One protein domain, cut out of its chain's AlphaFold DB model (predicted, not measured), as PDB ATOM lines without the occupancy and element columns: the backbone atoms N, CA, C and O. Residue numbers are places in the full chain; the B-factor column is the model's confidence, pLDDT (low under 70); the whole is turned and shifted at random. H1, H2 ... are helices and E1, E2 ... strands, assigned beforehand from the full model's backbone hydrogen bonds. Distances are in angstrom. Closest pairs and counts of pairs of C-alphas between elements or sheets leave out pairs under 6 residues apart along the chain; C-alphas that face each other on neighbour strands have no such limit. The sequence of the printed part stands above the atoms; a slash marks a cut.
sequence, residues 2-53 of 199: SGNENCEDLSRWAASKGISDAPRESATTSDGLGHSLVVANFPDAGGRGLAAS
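Overview. This is residues 2 to 53 of the 199 residues of an uncharacterized protein of Marchantia polymorpha (UniProt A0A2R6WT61). One helix, H1, runs past a twisted two-stranded hairpin, E1 and E2, nearer to E1 and with few close contacts, while a long loop, residues 17 to 36, swings out beyond the last residues of H1 and folds back to E1. This loop and the turn of the hairpin lie at the two ends of an elongated outline of 36 by 21 by 13 A. The printed part has 52 residues, with one named helix and two named strands in the order H1, E1, E2; the sheet, E1 - E2, is antiparallel and the class is mixed, helices and strands. The whole is only just compact, close to loose, with a radius of gyration of the C-alphas of 11.8 A.

Arrangement. Start with H1, residues 2 to 16, where 9 of 11 O i to N i+4 pairs are within hydrogen-bond range. Its closest C-alphas to E1, residues 37 to 42, are those of Cys 7 and Val 39, 7.2 A apart, the one pair within 8 A. E2, residues 47 to 52, is apart from H1. E1 and E2 form a hairpin, antiparallel at 144 degrees between directions; look for N 38 and O 51 at 2.9 A and N 42 and O 47 at 2.7 A, both within hydrogen-bond range.

Along the chain. Find C-alpha 2 at (189.383, 145.562, 164.046); from there H1 runs 21.9 A to C-alpha 16. E1 begins at C-alpha 37, (172.290, 158.190, 166.218), and is 14.2 A long. E2 covers 15.6 A and ends at C-alpha 52, (173.794, 162.566, 167.105).

Size, cuts and confidence. The C-alphas of Glu 25 and Asp 44, the two farthest apart, are 36.2 A apart. The printed part has no cut. The link from H1 to E1 is long, with 20 residues, and that from E1 to E2 is tight. Look for pLDDT under 70 at residues 2 to 5 and 25 to 31; the mean of the printed part is 80.7.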
ATOM      1  N   SER A   2     190.493 146.381 163.498       50.56
ATOM      2  CA  SER A   2     189.383 145.562 164.046       50.56
ATOM      3  C   SER A   2     188.257 146.311 164.788       50.56
ATOM      4  O   SER A   2     187.292 145.692 165.230       50.56
ATOM      5  N   GLY A   3     188.378 147.627 164.996       53.28
ATOM      6  CA  GLY A   3     187.394 148.405 165.762       53.28
ATOM      7  C   GLY A   3     186.101 148.696 164.994       53.28
ATOM      8  O   GLY A   3     185.030 148.660 165.592       53.28
ATOM      9  N   ASN A   4     186.206 148.941 163.682       57.56
ATOM     10  CA  ASN A   4     185.075 149.333 162.835       57.56
ATOM     11  C   ASN A   4     184.168 148.142 162.490       57.56
ATOM     12  O   ASN A   4     182.952 148.242 162.615       57.56
ATOM     13  N   GLU A   5     184.762 146.990 162.160       61.44
ATOM     14  CA  GLU A   5     184.032 145.765 161.784       61.44
ATOM     15  C   GLU A   5     183.084 145.296 162.901       61.44
ATOM     16  O   GLU A   5     181.915 144.998 162.658       61.44
ATOM     17  N   ASN A   6     183.538 145.339 164.159       70.88
ATOM     18  CA  ASN A   6     182.707 144.937 165.295       70.88
ATOM     19  C   ASN A   6     181.523 145.903 165.542       70.88
ATOM     20  O   ASN A   6     180.500 145.493 166.095       70.88
ATOM     21  N   CYS A   7     181.650 147.187 165.183       71.31
ATOM     22  CA  CYS A   7     180.563 148.169 165.306       71.31
ATOM     23  C   CYS A   7     179.498 147.980 164.219       71.31
ATOM     24  O   CYS A   7     178.302 148.100 164.498       71.31
ATOM     25  N   GLU A   8     179.915 147.644 163.000       78.31
ATOM     26  CA  GLU A   8     178.993 147.308 161.914       78.31
ATOM     27  C   GLU A   8     178.221 146.021 162.217       78.31
ATOM     28  O   GLU A   8     177.006 145.970 162.014       78.31
ATOM     29  N   ASP A   9     178.892 145.011 162.777       84.25
ATOM     30  CA  ASP A   9     178.246 143.777 163.233       84.25
ATOM     31  C   ASP A   9     177.191 144.045 164.315       84.25
ATOM     32  O   ASP A   9     176.087 143.500 164.248       84.25
ATOM     33  N   LEU A  10     177.490 144.918 165.286       85.88
ATOM     34  CA  LEU A  10     176.526 145.319 166.313       85.88
ATOM     35  C   LEU A  10     175.322 146.040 165.706       85.88
ATOM     36  O   LEU A  10     174.192 145.753 166.090       85.88
ATOM     37  N   SER A  11     175.553 146.950 164.762       85.69
ATOM     38  CA  SER A  11     174.486 147.739 164.135       85.69
ATOM     39  C   SER A  11     173.563 146.856 163.292       85.69
ATOM     40  O   SER A  11     172.341 146.944 163.415       85.69
ATOM     41  N   ARG A  12     174.131 145.928 162.507       88.31
ATOM     42  CA  ARG A  12     173.369 144.923 161.745       88.31
ATOM     43  C   ARG A  12     172.572 144.003 162.665       88.31
ATOM     44  O   ARG A  12     171.394 143.741 162.424       88.31
ATOM     45  N   TRP A  13     173.194 143.534 163.745       90.50
ATOM     46  CA  TRP A  13     172.510 142.728 164.750       90.50
ATOM     47  C   TRP A  13     171.362 143.493 165.419       90.50
ATOM     48  O   TRP A  13     170.261 142.957 165.532       90.50
ATOM     49  N   ALA A  14     171.586 144.747 165.808       89.94
ATOM     50  CA  ALA A  14     170.579 145.600 166.427       89.94
ATOM     51  C   ALA A  14     169.367 145.784 165.498       89.94
ATOM     52  O   ALA A  14     168.234 145.548 165.926       89.94
ATOM     53  N   ALA A  15     169.606 146.067 164.213       90.44
ATOM     54  CA  ALA A  15     168.559 146.140 163.192       90.44
ATOM     55  C   ALA A  15     167.764 144.826 163.095       90.44
ATOM     56  O   ALA A  15     166.537 144.838 163.148       90.44
ATOM     57  N   SER A  16     168.445 143.669 163.081       91.25
ATOM     58  CA  SER A  16     167.783 142.349 163.063       91.25
ATOM     59  C   SER A  16     166.903 142.075 164.291       91.25
ATOM     60  O   SER A  16     165.994 141.247 164.243       91.25
ATOM     61  N   LYS A  17     167.163 142.768 165.405       90.50
ATOM     62  CA  LYS A  17     166.370 142.712 166.640       90.50
ATOM     63  C   LYS A  17     165.276 143.786 166.693       90.50
ATOM     64  O   LYS A  17     164.572 143.870 167.697       90.50
ATOM     65  N   GLY A  18     165.122 144.583 165.632       90.44
ATOM     66  CA  GLY A  18     164.160 145.679 165.517       90.44
ATOM     67  C   GLY A  18     164.553 146.939 166.292       90.44
ATOM     68  O   GLY A  18     163.691 147.769 166.580       90.44
ATOM     69  N   ILE A  19     165.826 147.069 166.679       92.19
ATOM     70  CA  ILE A  19     166.356 148.283 167.305       92.19
ATOM     71  C   ILE A  19     166.570 149.324 166.210       92.19
ATOM     72  O   ILE A  19     167.259 149.043 165.231       92.19
ATOM     73  N   SER A  20     165.985 150.510 166.379       91.50
ATOM     74  CA  SER A  20     165.917 151.511 165.312       91.50
ATOM     75  C   SER A  20     165.863 152.937 165.851       91.50
ATOM     76  O   SER A  20     165.185 153.197 166.851       91.50
ATOM     77  N   ASP A  21     166.533 153.861 165.166       90.69
ATOM     78  CA  ASP A  21     166.525 155.305 165.435       90.69
ATOM     79  C   ASP A  21     165.745 156.129 164.385       90.69
ATOM     80  O   ASP A  21     165.674 157.359 164.477       90.69
ATOM     81  N   ALA A  22     165.144 155.454 163.396       84.94
ATOM     82  CA  ALA A  22     164.319 156.063 162.353       84.94
ATOM     83  C   ALA A  22     162.931 156.465 162.891       84.94
ATOM     84  O   ALA A  22     162.474 155.876 163.863       84.94
ATOM     85  N   PRO A  23     162.187 157.404 162.293       79.56
ATOM     86  CA  PRO A  23     160.797 157.681 162.664       79.56
ATOM     87  C   PRO A  23     159.870 156.468 162.481       79.56
ATOM     88  O   PRO A  23     160.104 155.606 161.639       79.56
ATOM     89  N   ARG A  24     158.780 156.394 163.261       72.88
ATOM     90  CA  ARG A  24     157.808 155.279 163.195       72.88
ATOM     91  C   ARG A  24     157.140 155.148 161.823       72.88
ATOM     92  O   ARG A  24     156.831 154.042 161.405       72.88
ATOM     93  N   GLU A  25     156.919 156.278 161.164       67.75
ATOM     94  CA  GLU A  25     156.206 156.391 159.885       67.75
ATOM     95  C   GLU A  25     157.058 155.950 158.689       67.75
ATOM     96  O   GLU A  25     156.518 155.602 157.646       67.75
ATOM     97  N   SER A  26     158.384 155.920 158.853       60.50
ATOM     98  CA  SER A  26     159.338 155.507 157.823       60.50
ATOM     99  C   SER A  26     160.014 154.171 158.131       60.50
ATOM    100  O   SER A  26     160.849 153.738 157.347       60.50
ATOM    101  N   ALA A  27     159.705 153.544 159.272       58.56
ATOM    102  CA  ALA A  27     160.414 152.366 159.753       58.56
ATOM    103  C   ALA A  27     160.087 151.132 158.898       58.56
ATOM    104  O   ALA A  27     159.047 150.489 159.061       58.56
ATOM    105  N   THR A  28     161.014 150.773 158.019       60.22
ATOM    106  CA  THR A  28     161.086 149.444 157.416       60.22
ATOM    107  C   THR A  28     161.815 148.489 158.364       60.22
ATOM    108  O   THR A  28     162.557 148.900 159.257       60.22
ATOM    109  N   THR A  29     161.636 147.178 158.192       53.59
ATOM    110  CA  THR A  29     162.284 146.154 159.038       53.59
ATOM    111  C   THR A  29     163.817 146.133 158.938       53.59
ATOM    112  O   THR A  29     164.453 145.374 159.664       53.59
ATOM    113  N   SER A  30     164.416 146.931 158.047       58.88
ATOM    114  CA  SER A  30     165.866 147.056 157.853       58.88
ATOM    115  C   SER A  30     166.495 148.288 158.506       58.88
ATOM    116  O   SER A  30     167.722 148.392 158.510       58.88
ATOM    117  N   ASP A  31     165.703 149.210 159.057       68.81
ATOM    118  CA  ASP A  31     166.234 150.483 159.551       68.81
ATOM    119  C   ASP A  31     166.850 150.308 160.942       68.81
ATOM    120  O   ASP A  31     166.154 150.289 161.957       68.81
ATOM    121  N   GLY A  32     168.173 150.134 160.971       81.50
ATOM    122  CA  GLY A  32     168.981 150.034 162.183       81.50
ATOM    123  C   GLY A  32     169.291 151.391 162.815       81.50
ATOM    124  O   GLY A  32     168.416 152.234 162.983       81.50
ATOM    125  N   LEU A  33     170.557 151.578 163.189       85.06
ATOM    126  CA  LEU A  33     171.101 152.868 163.614       85.06
ATOM    127  C   LEU A  33     171.665 153.630 162.408       85.06
ATOM    128  O   LEU A  33     172.202 153.010 161.489       85.06
ATOM    129  N   GLY A  34     171.602 154.962 162.446       84.56
ATOM    130  CA  GLY A  34     172.243 155.851 161.475       84.56
ATOM    131  C   GLY A  34     171.402 157.068 161.091       84.56
ATOM    132  O   GLY A  34     171.956 158.054 160.600       84.56
ATOM    133  N   HIS A  35     170.090 157.044 161.338       88.19
ATOM    134  CA  HIS A  35     169.209 158.166 161.013       88.19
ATOM    135  C   HIS A  35     169.342 159.329 162.007       88.19
ATOM    136  O   HIS A  35     169.414 160.490 161.605       88.19
ATOM    137  N   SER A  36     169.360 159.020 163.302       91.19
ATOM    138  CA  SER A  36     169.453 159.998 164.392       91.19
ATOM    139  C   SER A  36     170.739 159.829 165.196       91.19
ATOM    140  O   SER A  36     171.274 160.810 165.714       91.19
ATOM    141  N   LEU A  37     171.218 158.592 165.325       92.44
ATOM    142  CA  LEU A  37     172.290 158.190 166.218       92.44
ATOM    143  C   LEU A  37     173.308 157.316 165.483       92.44
ATOM    144  O   LEU A  37     172.960 156.396 164.747       92.44
ATOM    145  N   VAL A  38     174.586 157.557 165.753       89.69
ATOM    146  CA  VAL A  38     175.699 156.726 165.283       89.69
ATOM    147  C   VAL A  38     176.568 156.303 166.458       89.69
ATOM    148  O   VAL A  38     176.732 157.041 167.429       89.69
ATOM    149  N   VAL A  39     177.138 155.100 166.381       87.81
ATOM    150  CA  VAL A  39     178.096 154.629 167.388       87.81
ATOM    151  C   VAL A  39     179.401 155.403 167.222       87.81
ATOM    152  O   VAL A  39     179.998 155.397 166.149       87.81
ATOM    153  N   ALA A  40     179.853 156.042 168.297       88.25
ATOM    154  CA  ALA A  40     181.078 156.830 168.330       88.25
ATOM    155  C   ALA A  40     181.914 156.491 169.571       88.25
ATOM    156  O   ALA A  40     181.435 155.867 170.521       88.25
ATOM    157  N   ASN A  41     183.187 156.885 169.562       87.44
ATOM    158  CA  ASN A  41     184.080 156.736 170.706       87.44
ATOM    159  C   ASN A  41     184.455 158.115 171.251       87.44
ATOM    160  O   ASN A  41     184.947 158.955 170.502       87.44
ATOM    161  N   PHE A  42     184.260 158.306 172.551       89.44
ATOM    162  CA  PHE A  42     184.518 159.527 173.302       89.44
ATOM    163  C   PHE A  42     185.567 159.236 174.389       89.44
ATOM    164  O   PHE A  42     185.206 158.899 175.518       89.44
ATOM    165  N   PRO A  43     186.873 159.311 174.067       86.75
ATOM    166  CA  PRO A  43     187.949 158.955 174.995       86.75
ATOM    167  C   PRO A  43     187.854 159.676 176.344       86.75
ATOM    168  O   PRO A  43     188.046 159.054 177.385       86.75
ATOM    169  N   ASP A  44     187.462 160.949 176.318       88.75
ATOM    170  CA  ASP A  44     187.389 161.806 177.505       88.75
ATOM    171  C   ASP A  44     186.066 161.669 178.282       88.75
ATOM    172  O   ASP A  44     185.924 162.221 179.368       88.75
ATOM    173  N   ALA A  45     185.092 160.923 177.748       83.75
ATOM    174  CA  ALA A  45     183.755 160.761 178.325       83.75
ATOM    175  C   ALA A  45     183.396 159.289 178.596       83.75
ATOM    176  O   ALA A  45     182.238 158.889 178.497       83.75
ATOM    177  N   GLY A  46     184.390 158.462 178.934       76.56
ATOM    178  CA  GLY A  46     184.163 157.064 179.320       76.56
ATOM    179  C   GLY A  46     184.135 156.067 178.156       76.56
ATOM    180  O   GLY A  46     183.780 154.905 178.350       76.56
ATOM    181  N   GLY A  47     184.564 156.482 176.960       84.44
ATOM    182  CA  GLY A  47     184.755 155.604 175.810       84.44
ATOM    183  C   GLY A  47     183.550 155.569 174.876       84.44
ATOM    184  O   GLY A  47     183.111 156.593 174.363       84.44
ATOM    185  N   ARG A  48     183.053 154.376 174.556       85.06
ATOM    186  CA  ARG A  48     182.052 154.202 173.498       85.06
ATOM    187  C   ARG A  48     180.681 154.735 173.905       85.06
ATOM    188  O   ARG A  48     180.190 154.413 174.980       85.06
ATOM    189  N   GLY A  49     180.027 155.446 172.993       88.38
ATOM    190  CA  GLY A  49     178.673 155.953 173.178       88.38
ATOM    191  C   GLY A  49     177.942 156.165 171.855       88.38
ATOM    192  O   GLY A  49     178.336 155.640 170.810       88.38
ATOM    193  N   LEU A  50     176.866 156.944 171.915       90.31
ATOM    194  CA  LEU A  50     176.071 157.347 170.758       90.31
ATOM    195  C   LEU A  50     176.262 158.846 170.514       90.31
ATOM    196  O   LEU A  50     176.149 159.640 171.445       90.31
ATOM    197  N   ALA A  51     176.553 159.220 169.270       91.88
ATOM    198  CA  ALA A  51     176.580 160.604 168.810       91.88
ATOM    199  C   ALA A  51     175.335 160.892 167.969       91.88
ATOM    200  O   ALA A  51     174.864 160.015 167.244       91.88
ATOM    201  N   ALA A  52     174.836 162.125 168.020       93.88
ATOM    202  CA  ALA A  52     173.794 162.566 167.105       93.88
ATOM    203  C   ALA A  52     174.368 162.709 165.683       93.88
ATOM    204  O   ALA A  52     175.395 163.360 165.497       93.88
ATOM    205  N   SER A  53     173.710 162.120 164.682       92.56
ATOM    206  CA  SER A  53     174.069 162.296 163.262       92.56
ATOM    207  C   SER A  53     173.355 163.480 162.604       92.56
ATOM    208  O   SER A  53     173.688 163.872 161.486       92.56
TER     209      SER A  53